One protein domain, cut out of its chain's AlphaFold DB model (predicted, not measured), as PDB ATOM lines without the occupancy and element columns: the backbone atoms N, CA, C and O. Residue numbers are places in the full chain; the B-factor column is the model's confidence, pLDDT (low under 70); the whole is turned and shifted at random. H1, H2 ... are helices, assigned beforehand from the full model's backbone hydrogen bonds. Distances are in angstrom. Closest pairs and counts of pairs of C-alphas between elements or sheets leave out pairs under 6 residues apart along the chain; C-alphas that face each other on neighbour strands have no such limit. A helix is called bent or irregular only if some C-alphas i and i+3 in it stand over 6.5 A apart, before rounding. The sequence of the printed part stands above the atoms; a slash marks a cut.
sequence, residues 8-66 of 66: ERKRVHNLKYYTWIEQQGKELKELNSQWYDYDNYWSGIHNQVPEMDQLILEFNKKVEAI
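Overview. This is residues 8 to 66 of the 66 residues of an uncharacterized protein of Spirochaetales bacterium (UniProt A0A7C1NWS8). A helical hairpin of H1 and H2 makes a small head, H3 turns off from the end of H2, and a long free arm, residues 43 to 66 with H4 in it, sticks out from this body and makes much of the length. The printed part has 59 residues with four named helices, H1, H2, H3 and H4 in that order along the chain, and no named strand; the class is all helix. The whole is only just extended, close to loose, with a radius of gyration of the C-alphas of 16.0 A, and its outline is elongated, 45 by 25 by 21 A.

Arrangement. The longest helices are H1, residues 8 to 23, and H4, residues 49 to 64, with 16 residues each, and these two are apart. H1 touches H2, residues 28 to 36, at a shallow tilt of 20 degrees. They run opposite ways and form a helical hairpin, and their closest C-alphas are those of Ile 21 and Leu 28, 6.6 A apart. H2 and H3, residues 38 to 46, only just touch, with 3 pairs of C-alphas within 8 A, and they touch only at the corner by their link. Their closest C-alphas are those of Gln 34 and Tyr 41, 6.0 A apart, and their lines are about perpendicular, at 74 degrees. H1 and H3 are apart. H3 and H4 meet only through their link. H4 touches no helix, and H2 and H4 are apart. Every O i to N i+4 pair is within hydrogen-bond range in H3 and H4, while H1 has 8 of 12 and H2 has 4 of 5.

Along the chain. H1 begins at C-alpha 8, (30.107, -29.303, -67.438), and measures 22.6 A from first to last C-alpha. It is neither bent nor irregular, but only just: C-alphas 15 and 18 are 6.2 A apart. H2, residues 28 to 36, measures 12.4 A and begins at C-alpha 28, (21.477, -43.754, -56.648). H3, residues 38 to 46, measures 12.0 A. H4, residues 49 to 64, measures 22.2 A and ends at C-alpha 64, (20.616, -18.836, -26.129).

Size, cuts and confidence. The two C-alphas farthest apart are those of Glu 8 and Ile 66, 47.8 A. Residues 43 to 66 stand free, of which 43 to 46 belong to H3 and 49 to 64 to H4. The body without them has 35 residues and spans 25 by 21 by 12 A. The links H1 to H2, H2 to H3 and H3 to H4 are tight, with 4, 1 and 2 residues between the helices. The printed part has no cut and ends at residue 66, the chain's last residue. The mean pLDDT of the printed part is 93.3, and residues 65 to 66 are under 70.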
ATOM      1  N   GLU A   8      29.431 -29.676 -68.679       95.88
ATOM      2  CA  GLU A   8      30.107 -29.303 -67.438       95.88
ATOM      3  C   GLU A   8      29.186 -29.484 -66.230       95.88
ATOM      4  O   GLU A   8      29.591 -30.099 -65.242       95.88
ATOM      5  N   ARG A   9      27.915 -29.070 -66.331       94.69
ATOM      6  CA  ARG A   9      26.911 -29.358 -65.294       94.69
ATOM      7  C   ARG A   9      26.747 -30.862 -65.071       94.69
ATOM      8  O   ARG A   9      26.700 -31.307 -63.927       94.69
ATOM      9  N   LYS A  10      26.724 -31.657 -66.146       94.81
ATOM     10  CA  LYS A  10      26.602 -33.122 -66.062       94.81
ATOM     11  C   LYS A  10      27.829 -33.763 -65.414       94.81
ATOM     12  O   LYS A  10      27.698 -34.700 -64.633       94.81
ATOM     13  N   ARG A  11      29.025 -33.235 -65.679       94.81
ATOM     14  CA  ARG A  11      30.253 -33.670 -65.005       94.81
ATOM     15  C   ARG A  11      30.175 -33.410 -63.502       94.81
ATOM     16  O   ARG A  11      30.461 -34.321 -62.734       94.81
ATOM     17  N   VAL A  12      29.750 -32.216 -63.085       93.62
ATOM     18  CA  VAL A  12      29.546 -31.892 -61.660       93.62
ATOM     19  C   VAL A  12      28.497 -32.808 -61.032       93.62
ATOM     20  O   VAL A  12      28.702 -33.306 -59.931       93.62
ATOM     21  N   HIS A  13      27.402 -33.085 -61.742       95.12
ATOM     22  CA  HIS A  13      26.388 -34.027 -61.283       95.12
ATOM     23  C   HIS A  13      26.973 -35.420 -61.015       95.12
ATOM     24  O   HIS A  13      26.762 -35.972 -59.941       95.12
ATOM     25  N   ASN A  14      27.780 -35.949 -61.936       94.25
ATOM     26  CA  ASN A  14      28.415 -37.254 -61.762       94.25
ATOM     27  C   ASN A  14      29.407 -37.283 -60.587       94.25
ATOM     28  O   ASN A  14      29.526 -38.308 -59.921       94.25
ATOM     29  N   LEU A  15      30.088 -36.168 -60.291       95.88
ATOM     30  CA  LEU A  15      30.990 -36.078 -59.134       95.88
ATOM     31  C   LEU A  15      30.257 -36.261 -57.797       95.88
ATOM     32  O   LEU A  15      30.868 -36.721 -56.833       95.88
ATOM     33  N   LYS A  16      28.949 -35.976 -57.743       95.25
ATOM     34  CA  LYS A  16      28.139 -36.207 -56.542       95.25
ATOM     35  C   LYS A  16      28.039 -37.683 -56.172       95.25
ATOM     36  O   LYS A  16      27.721 -37.960 -55.026       95.25
ATOM     37  N   TYR A  17      28.314 -38.625 -57.078       95.69
ATOM     38  CA  TYR A  17      28.274 -40.055 -56.758       95.69
ATOM     39  C   TYR A  17      29.128 -40.385 -55.525       95.69
ATOM     40  O   TYR A  17      28.642 -41.002 -54.584       95.69
ATOM     41  N   TYR A  18      30.364 -39.882 -55.490       94.50
ATOM     42  CA  TYR A  18      31.289 -40.123 -54.384       94.50
ATOM     43  C   TYR A  18      30.746 -39.586 -53.053       94.50
ATOM     44  O   TYR A  18      30.655 -40.299 -52.058       94.50
ATOM     45  N   THR A  19      30.322 -38.324 -53.028       94.56
ATOM     46  CA  THR A  19      29.898 -37.679 -51.779       94.56
ATOM     47  C   THR A  19      28.493 -38.092 -51.342       94.56
ATOM     48  O   THR A  19      28.229 -38.234 -50.157       94.56
ATOM     49  N   TRP A  20      27.569 -38.277 -52.281       94.94
ATOM     50  CA  TRP A  20      26.156 -38.534 -51.991       94.94
ATOM     51  C   TRP A  20      25.910 -40.017 -51.709       94.94
ATOM     52  O   TRP A  20      25.236 -40.365 -50.747       94.94
ATOM     53  N   ILE A  21      26.491 -40.904 -52.520       95.19
ATOM     54  CA  ILE A  21      26.261 -42.345 -52.401       95.19
ATOM     55  C   ILE A  21      27.270 -42.957 -51.437       95.19
ATOM     56  O   ILE A  21      26.879 -43.495 -50.407       95.19
ATOM     57  N   GLU A  22      28.567 -42.846 -51.726       94.94
ATOM     58  CA  GLU A  22      29.579 -43.578 -50.954       94.94
ATOM     59  C   GLU A  22      29.778 -43.003 -49.548       94.94
ATOM     60  O   GLU A  22      29.882 -43.762 -48.587       94.94
ATOM     61  N   GLN A  23      29.811 -41.675 -49.405       96.94
ATOM     62  CA  GLN A  23      30.037 -41.045 -48.099       96.94
ATOM     63  C   GLN A  23      28.754 -40.880 -47.275       96.94
ATOM     64  O   GLN A  23      28.763 -41.132 -46.074       96.94
ATOM     65  N   GLN A  24      27.659 -40.429 -47.896       96.00
ATOM     66  CA  GLN A  24      26.400 -40.136 -47.193       96.00
ATOM     67  C   GLN A  24      25.396 -41.298 -47.209       96.00
ATOM     68  O   GLN A  24      24.361 -41.202 -46.547       96.00
ATOM     69  N   GLY A  25      25.673 -42.382 -47.943       96.38
ATOM     70  CA  GLY A  25      24.812 -43.566 -47.992       96.38
ATOM     71  C   GLY A  25      23.458 -43.326 -48.660       96.38
ATOM     72  O   GLY A  25      22.491 -44.017 -48.343       96.38
ATOM     73  N   LYS A  26      23.346 -42.319 -49.533       96.31
ATOM     74  CA  LYS A  26      22.105 -42.027 -50.258       96.31
ATOM     75  C   LYS A  26      21.901 -43.000 -51.412       96.31
ATOM     76  O   LYS A  26      22.830 -43.632 -51.903       96.31
ATOM     77  N   GLU A  27      20.665 -43.073 -51.888       96.81
ATOM     78  CA  GLU A  27      20.281 -43.944 -52.996       96.81
ATOM     79  C   GLU A  27      20.671 -43.348 -54.355       96.81
ATOM     80  O   GLU A  27      20.459 -42.160 -54.623       96.81
ATOM     81  N   LEU A  28      21.149 -44.188 -55.280       94.19
ATOM     82  CA  LEU A  28      21.477 -43.754 -56.648       94.19
ATOM     83  C   LEU A  28      20.253 -43.170 -57.367       94.19
ATOM     84  O   LEU A  28      20.369 -42.237 -58.165       94.19
ATOM     85  N   LYS A  29      19.065 -43.709 -57.072       95.75
ATOM     86  CA  LYS A  29      17.798 -43.200 -57.605       95.75
ATOM     87  C   LYS A  29      17.578 -41.739 -57.213       95.75
ATOM     88  O   LYS A  29      17.188 -40.949 -58.064       95.75
ATOM     89  N   GLU A  30      17.868 -41.388 -55.963       94.75
ATOM     90  CA  GLU A  30      17.730 -40.019 -55.463       94.75
ATOM     91  C   GLU A  30      18.690 -39.071 -56.186       94.75
ATOM     92  O   GLU A  30      18.280 -38.001 -56.633       94.75
ATOM     93  N   LEU A  31      19.948 -39.491 -56.373       95.31
ATOM     94  CA  LEU A  31      20.907 -38.712 -57.148       95.31
ATOM     95  C   LEU A  31      20.388 -38.475 -58.573       95.31
ATOM     96  O   LEU A  31      20.339 -37.331 -59.005       95.31
ATOM     97  N   ASN A  32      19.916 -39.506 -59.278       95.81
ATOM     98  CA  ASN A  32      19.365 -39.350 -60.630       95.81
ATOM     99  C   ASN A  32      18.151 -38.404 -60.685       95.81
ATOM    100  O   ASN A  32      18.031 -37.627 -61.639       95.81
ATOM    101  N   SER A  33      17.277 -38.423 -59.673       96.25
ATOM    102  CA  SER A  33      16.143 -37.495 -59.584       96.25
ATOM    103  C   SER A  33      16.590 -36.032 -59.574       96.25
ATOM    104  O   SER A  33      15.955 -35.213 -60.228       96.25
ATOM    105  N   GLN A  34      17.733 -35.699 -58.962       94.75
ATOM    106  CA  GLN A  34      18.269 -34.327 -58.984       94.75
ATOM    107  C   GLN A  34      18.551 -33.793 -60.397       94.75
ATOM    108  O   GLN A  34      18.671 -32.579 -60.563       94.75
ATOM    109  N   TRP A  35      18.735 -34.676 -61.387       95.44
ATOM    110  CA  TRP A  35      19.026 -34.305 -62.775       95.44
ATOM    111  C   TRP A  35      17.817 -34.454 -63.694       95.44
ATOM    112  O   TRP A  35      17.505 -33.534 -64.445       95.44
ATOM    113  N   TYR A  36      17.156 -35.612 -63.666       95.81
ATOM    114  CA  TYR A  36      16.056 -35.916 -64.586       95.81
ATOM    115  C   TYR A  36      14.702 -35.393 -64.104       95.81
ATOM    116  O   TYR A  36      13.836 -35.130 -64.928       95.81
ATOM    117  N   ASP A  37      14.538 -35.229 -62.793       95.44
ATOM    118  CA  ASP A  37      13.329 -34.713 -62.146       95.44
ATOM    119  C   ASP A  37      13.632 -33.393 -61.417       95.44
ATOM    120  O   ASP A  37      13.161 -33.132 -60.313       95.44
ATOM    121  N   TYR A  38      14.497 -32.578 -62.031       91.50
ATOM    122  CA  TYR A  38      15.077 -31.372 -61.440       91.50
ATOM    123  C   TYR A  38      14.013 -30.441 -60.839       91.50
ATOM    124  O   TYR A  38      14.132 -30.046 -59.679       91.50
ATOM    125  N   ASP A  39      12.962 -30.129 -61.599       91.25
ATOM    126  CA  ASP A  39      11.944 -29.165 -61.177       91.25
ATOM    127  C   ASP A  39      11.182 -29.644 -59.939       91.25
ATOM    128  O   ASP A  39      11.028 -28.888 -58.980       91.25
ATOM    129  N   ASN A  40      10.752 -30.908 -59.909       93.06
ATOM    130  CA  ASN A  40       9.993 -31.442 -58.776       93.06
ATOM    131  C   ASN A  40      10.894 -31.705 -57.566       93.06
ATOM    132  O   ASN A  40      10.523 -31.374 -56.440       93.06
ATOM    133  N   TYR A  41      12.092 -32.254 -57.789       92.81
ATOM    134  CA  TYR A  41      13.027 -32.564 -56.712       92.81
ATOM    135  C   TYR A  41      13.418 -31.294 -55.949       92.81
ATOM    136  O   TYR A  41      13.279 -31.232 -54.728       92.81
ATOM    137  N   TRP A  42      13.863 -30.250 -56.656       92.81
ATOM    138  CA  TRP A  42      14.321 -29.026 -56.001       92.81
ATOM    139  C   TRP A  42      13.173 -28.148 -55.504       92.81
ATOM    140  O   TRP A  42      13.309 -27.556 -54.434       92.81
ATOM    141  N   SER A  43      12.029 -28.096 -56.198       92.31
ATOM    142  CA  SER A  43      10.863 -27.360 -55.681       92.31
ATOM    143  C   SER A  43      10.348 -27.954 -54.368       92.31
ATOM    144  O   SER A  43      10.061 -27.203 -53.437       92.31
ATOM    145  N   GLY A  44      10.315 -29.284 -54.237       90.56
ATOM    146  CA  GLY A  44       9.932 -29.958 -52.995       90.56
ATOM    147  C   GLY A  44      10.848 -29.623 -51.812       90.56
ATOM    148  O   GLY A  44      10.366 -29.460 -50.690       90.56
ATOM    149  N   ILE A  45      12.153 -29.474 -52.054       88.75
ATOM    150  CA  ILE A  45      13.115 -29.041 -51.030       88.75
ATOM    151  C   ILE A  45      12.938 -27.556 -50.703       88.75
ATOM    152  O   ILE A  45      12.891 -27.189 -49.533       88.75
ATOM    153  N   HIS A  46      12.781 -26.692 -51.709       91.69
ATOM    154  CA  HIS A  46      12.578 -25.259 -51.480       91.69
ATOM    155  C   HIS A  46      11.301 -24.958 -50.687       91.69
ATOM    156  O   HIS A  46      11.295 -24.044 -49.867       91.69
ATOM    157  N   ASN A  47      10.249 -25.759 -50.859       93.00
ATOM    158  CA  ASN A  47       9.014 -25.612 -50.091       93.00
ATOM    159  C   ASN A  47       9.191 -25.873 -48.584       93.00
ATOM    160  O   ASN A  47       8.359 -25.428 -47.801       93.00
ATOM    161  N   GLN A  48      10.259 -26.564 -48.172       93.38
ATOM    162  CA  GLN A  48      10.558 -26.842 -46.760       93.38
ATOM    163  C   GLN A  48      11.369 -25.727 -46.091       93.38
ATOM    164  O   GLN A  48      11.466 -25.699 -44.866       93.38
ATOM    165  N   VAL A  49      11.923 -24.781 -46.859       94.56
ATOM    166  CA  VAL A  49      12.764 -23.694 -46.324       94.56
ATOM    167  C   VAL A  49      12.068 -22.906 -45.201       94.56
ATOM    168  O   VAL A  49      12.689 -22.748 -44.152       94.56
ATOM    169  N   PRO A  50      10.788 -22.491 -45.321       95.50
ATOM    170  CA  PRO A  50      10.127 -21.747 -44.246       95.50
ATOM    171  C   PRO A  50       9.996 -22.540 -42.937       95.50
ATOM    172  O   PRO A  50      10.108 -21.972 -41.851       95.50
ATOM    173  N   GLU A  51       9.769 -23.854 -43.026       95.94
ATOM    174  CA  GLU A  51       9.682 -24.731 -41.852       95.94
ATOM    175  C   GLU A  51      11.058 -24.907 -41.201       95.94
ATOM    176  O   GLU A  51      11.190 -24.805 -39.981       95.94
ATOM    177  N   MET A  52      12.101 -25.107 -42.011       95.94
ATOM    178  CA  MET A  52      13.479 -25.185 -41.526       95.94
ATOM    179  C   MET A  52      13.890 -23.897 -40.805       95.94
ATOM    180  O   MET A  52      14.454 -23.975 -39.715       95.94
ATOM    181  N   ASP A  53      13.556 -22.728 -41.356       96.81
ATOM    182  CA  ASP A  53      13.827 -21.432 -40.725       96.81
ATOM    183  C   ASP A  53      13.138 -21.317 -39.361       96.81
ATOM    184  O   ASP A  53      13.755 -20.901 -38.376       96.81
ATOM    185  N   GLN A  54      11.877 -21.748 -39.264       97.50
ATOM    186  CA  GLN A  54      11.161 -21.778 -37.991       97.50
ATOM    187  C   GLN A  54      11.852 -22.702 -36.977       97.50
ATOM    188  O   GLN A  54      12.044 -22.313 -35.823       97.50
ATOM    189  N   LEU A  55      12.256 -23.906 -37.393       97.12
ATOM    190  CA  LEU A  55      12.961 -24.856 -36.529       97.12
ATOM    191  C   LEU A  55      14.315 -24.312 -36.055       97.12
ATOM    192  O   LEU A  55      14.671 -24.502 -34.892       97.12
ATOM    193  N   ILE A  56      15.043 -23.602 -36.921       96.31
ATOM    194  CA  ILE A  56      16.308 -22.939 -36.580       96.31
ATOM    195  C   ILE A  56      16.075 -21.848 -35.530       96.31
ATOM    196  O   ILE A  56      16.798 -21.797 -34.535       96.31
ATOM    197  N   LEU A  57      15.051 -21.005 -35.699       97.00
ATOM    198  CA  LEU A  57      14.716 -19.964 -34.721       97.00
ATOM    199  C   LEU A  57      14.356 -20.560 -33.356       97.00
ATOM    200  O   LEU A  57      14.827 -20.076 -32.326       97.00
ATOM    201  N   GLU A  58      13.550 -21.620 -33.335       96.62
ATOM    202  CA  GLU A  58      13.176 -22.307 -32.096       96.62
ATOM    203  C   GLU A  58      14.368 -23.002 -31.432       96.62
ATOM    204  O   GLU A  58      14.487 -22.994 -30.206       96.62
ATOM    205  N   PHE A  59      15.275 -23.581 -32.222       96.62
ATOM    206  CA  PHE A  59      16.523 -24.137 -31.709       96.62
ATOM    207  C   PHE A  59      17.402 -23.051 -31.079       96.62
ATOM    208  O   PHE A  59      17.823 -23.207 -29.935       96.62
ATOM    209  N   ASN A  60      17.611 -21.929 -31.774       96.12
ATOM    210  CA  ASN A  60      18.435 -20.821 -31.290       96.12
ATOM    211  C   ASN A  60      17.910 -20.253 -29.966       96.12
ATOM    212  O   ASN A  60      18.679 -20.106 -29.022       96.12
ATOM    213  N   LYS A  61      16.590 -20.050 -29.839       96.00
ATOM    214  CA  LYS A  61      15.971 -19.613 -28.573       96.00
ATOM    215  C   LYS A  61      16.253 -20.566 -27.410       96.00
ATOM    216  O   LYS A  61      16.413 -20.116 -26.281       96.00
ATOM    217  N   LYS A  62      16.289 -21.880 -27.662       95.06
ATOM    218  CA  LYS A  62      16.546 -22.889 -26.621       95.06
ATOM    219  C   LYS A  62      17.995 -22.884 -26.146       95.06
ATOM    220  O   LYS A  62      18.224 -23.139 -24.970       95.06
ATOM    221  N   VAL A  63      18.949 -22.642 -27.048       94.19
ATOM    222  CA  VAL A  63      20.381 -22.655 -26.711       94.19
ATOM    223  C   VAL A  63      20.890 -21.305 -26.205       94.19
ATOM    224  O   VAL A  63      21.831 -21.293 -25.427       94.19
ATOM    225  N   GLU A  64      20.272 -20.189 -26.603       84.69
ATOM    226  CA  GLU A  64      20.616 -18.836 -26.129       84.69
ATOM    227  C   GLU A  64      20.022 -18.520 -24.743       84.69
ATOM    228  O   GLU A  64      20.499 -17.635 -24.042       84.69
ATOM    229  N   ALA A  65      18.995 -19.261 -24.315       59.53
ATOM    230  CA  ALA A  65      18.404 -19.145 -22.980       59.53
ATOM    231  C   ALA A  65      19.202 -19.871 -21.866       59.53
ATOM    232  O   ALA A  65      18.683 -20.015 -20.755       59.53
ATOM    233  N   ILE A  66      20.422 -20.340 -22.159       50.72
ATOM    234  CA  ILE A  66      21.375 -20.980 -21.230       50.72
ATOM    235  C   ILE A  66      22.588 -20.066 -21.068       50.72
ATOM    236  O   ILE A  66      23.004 -19.859 -19.905       50.72
TER     237      ILE A  66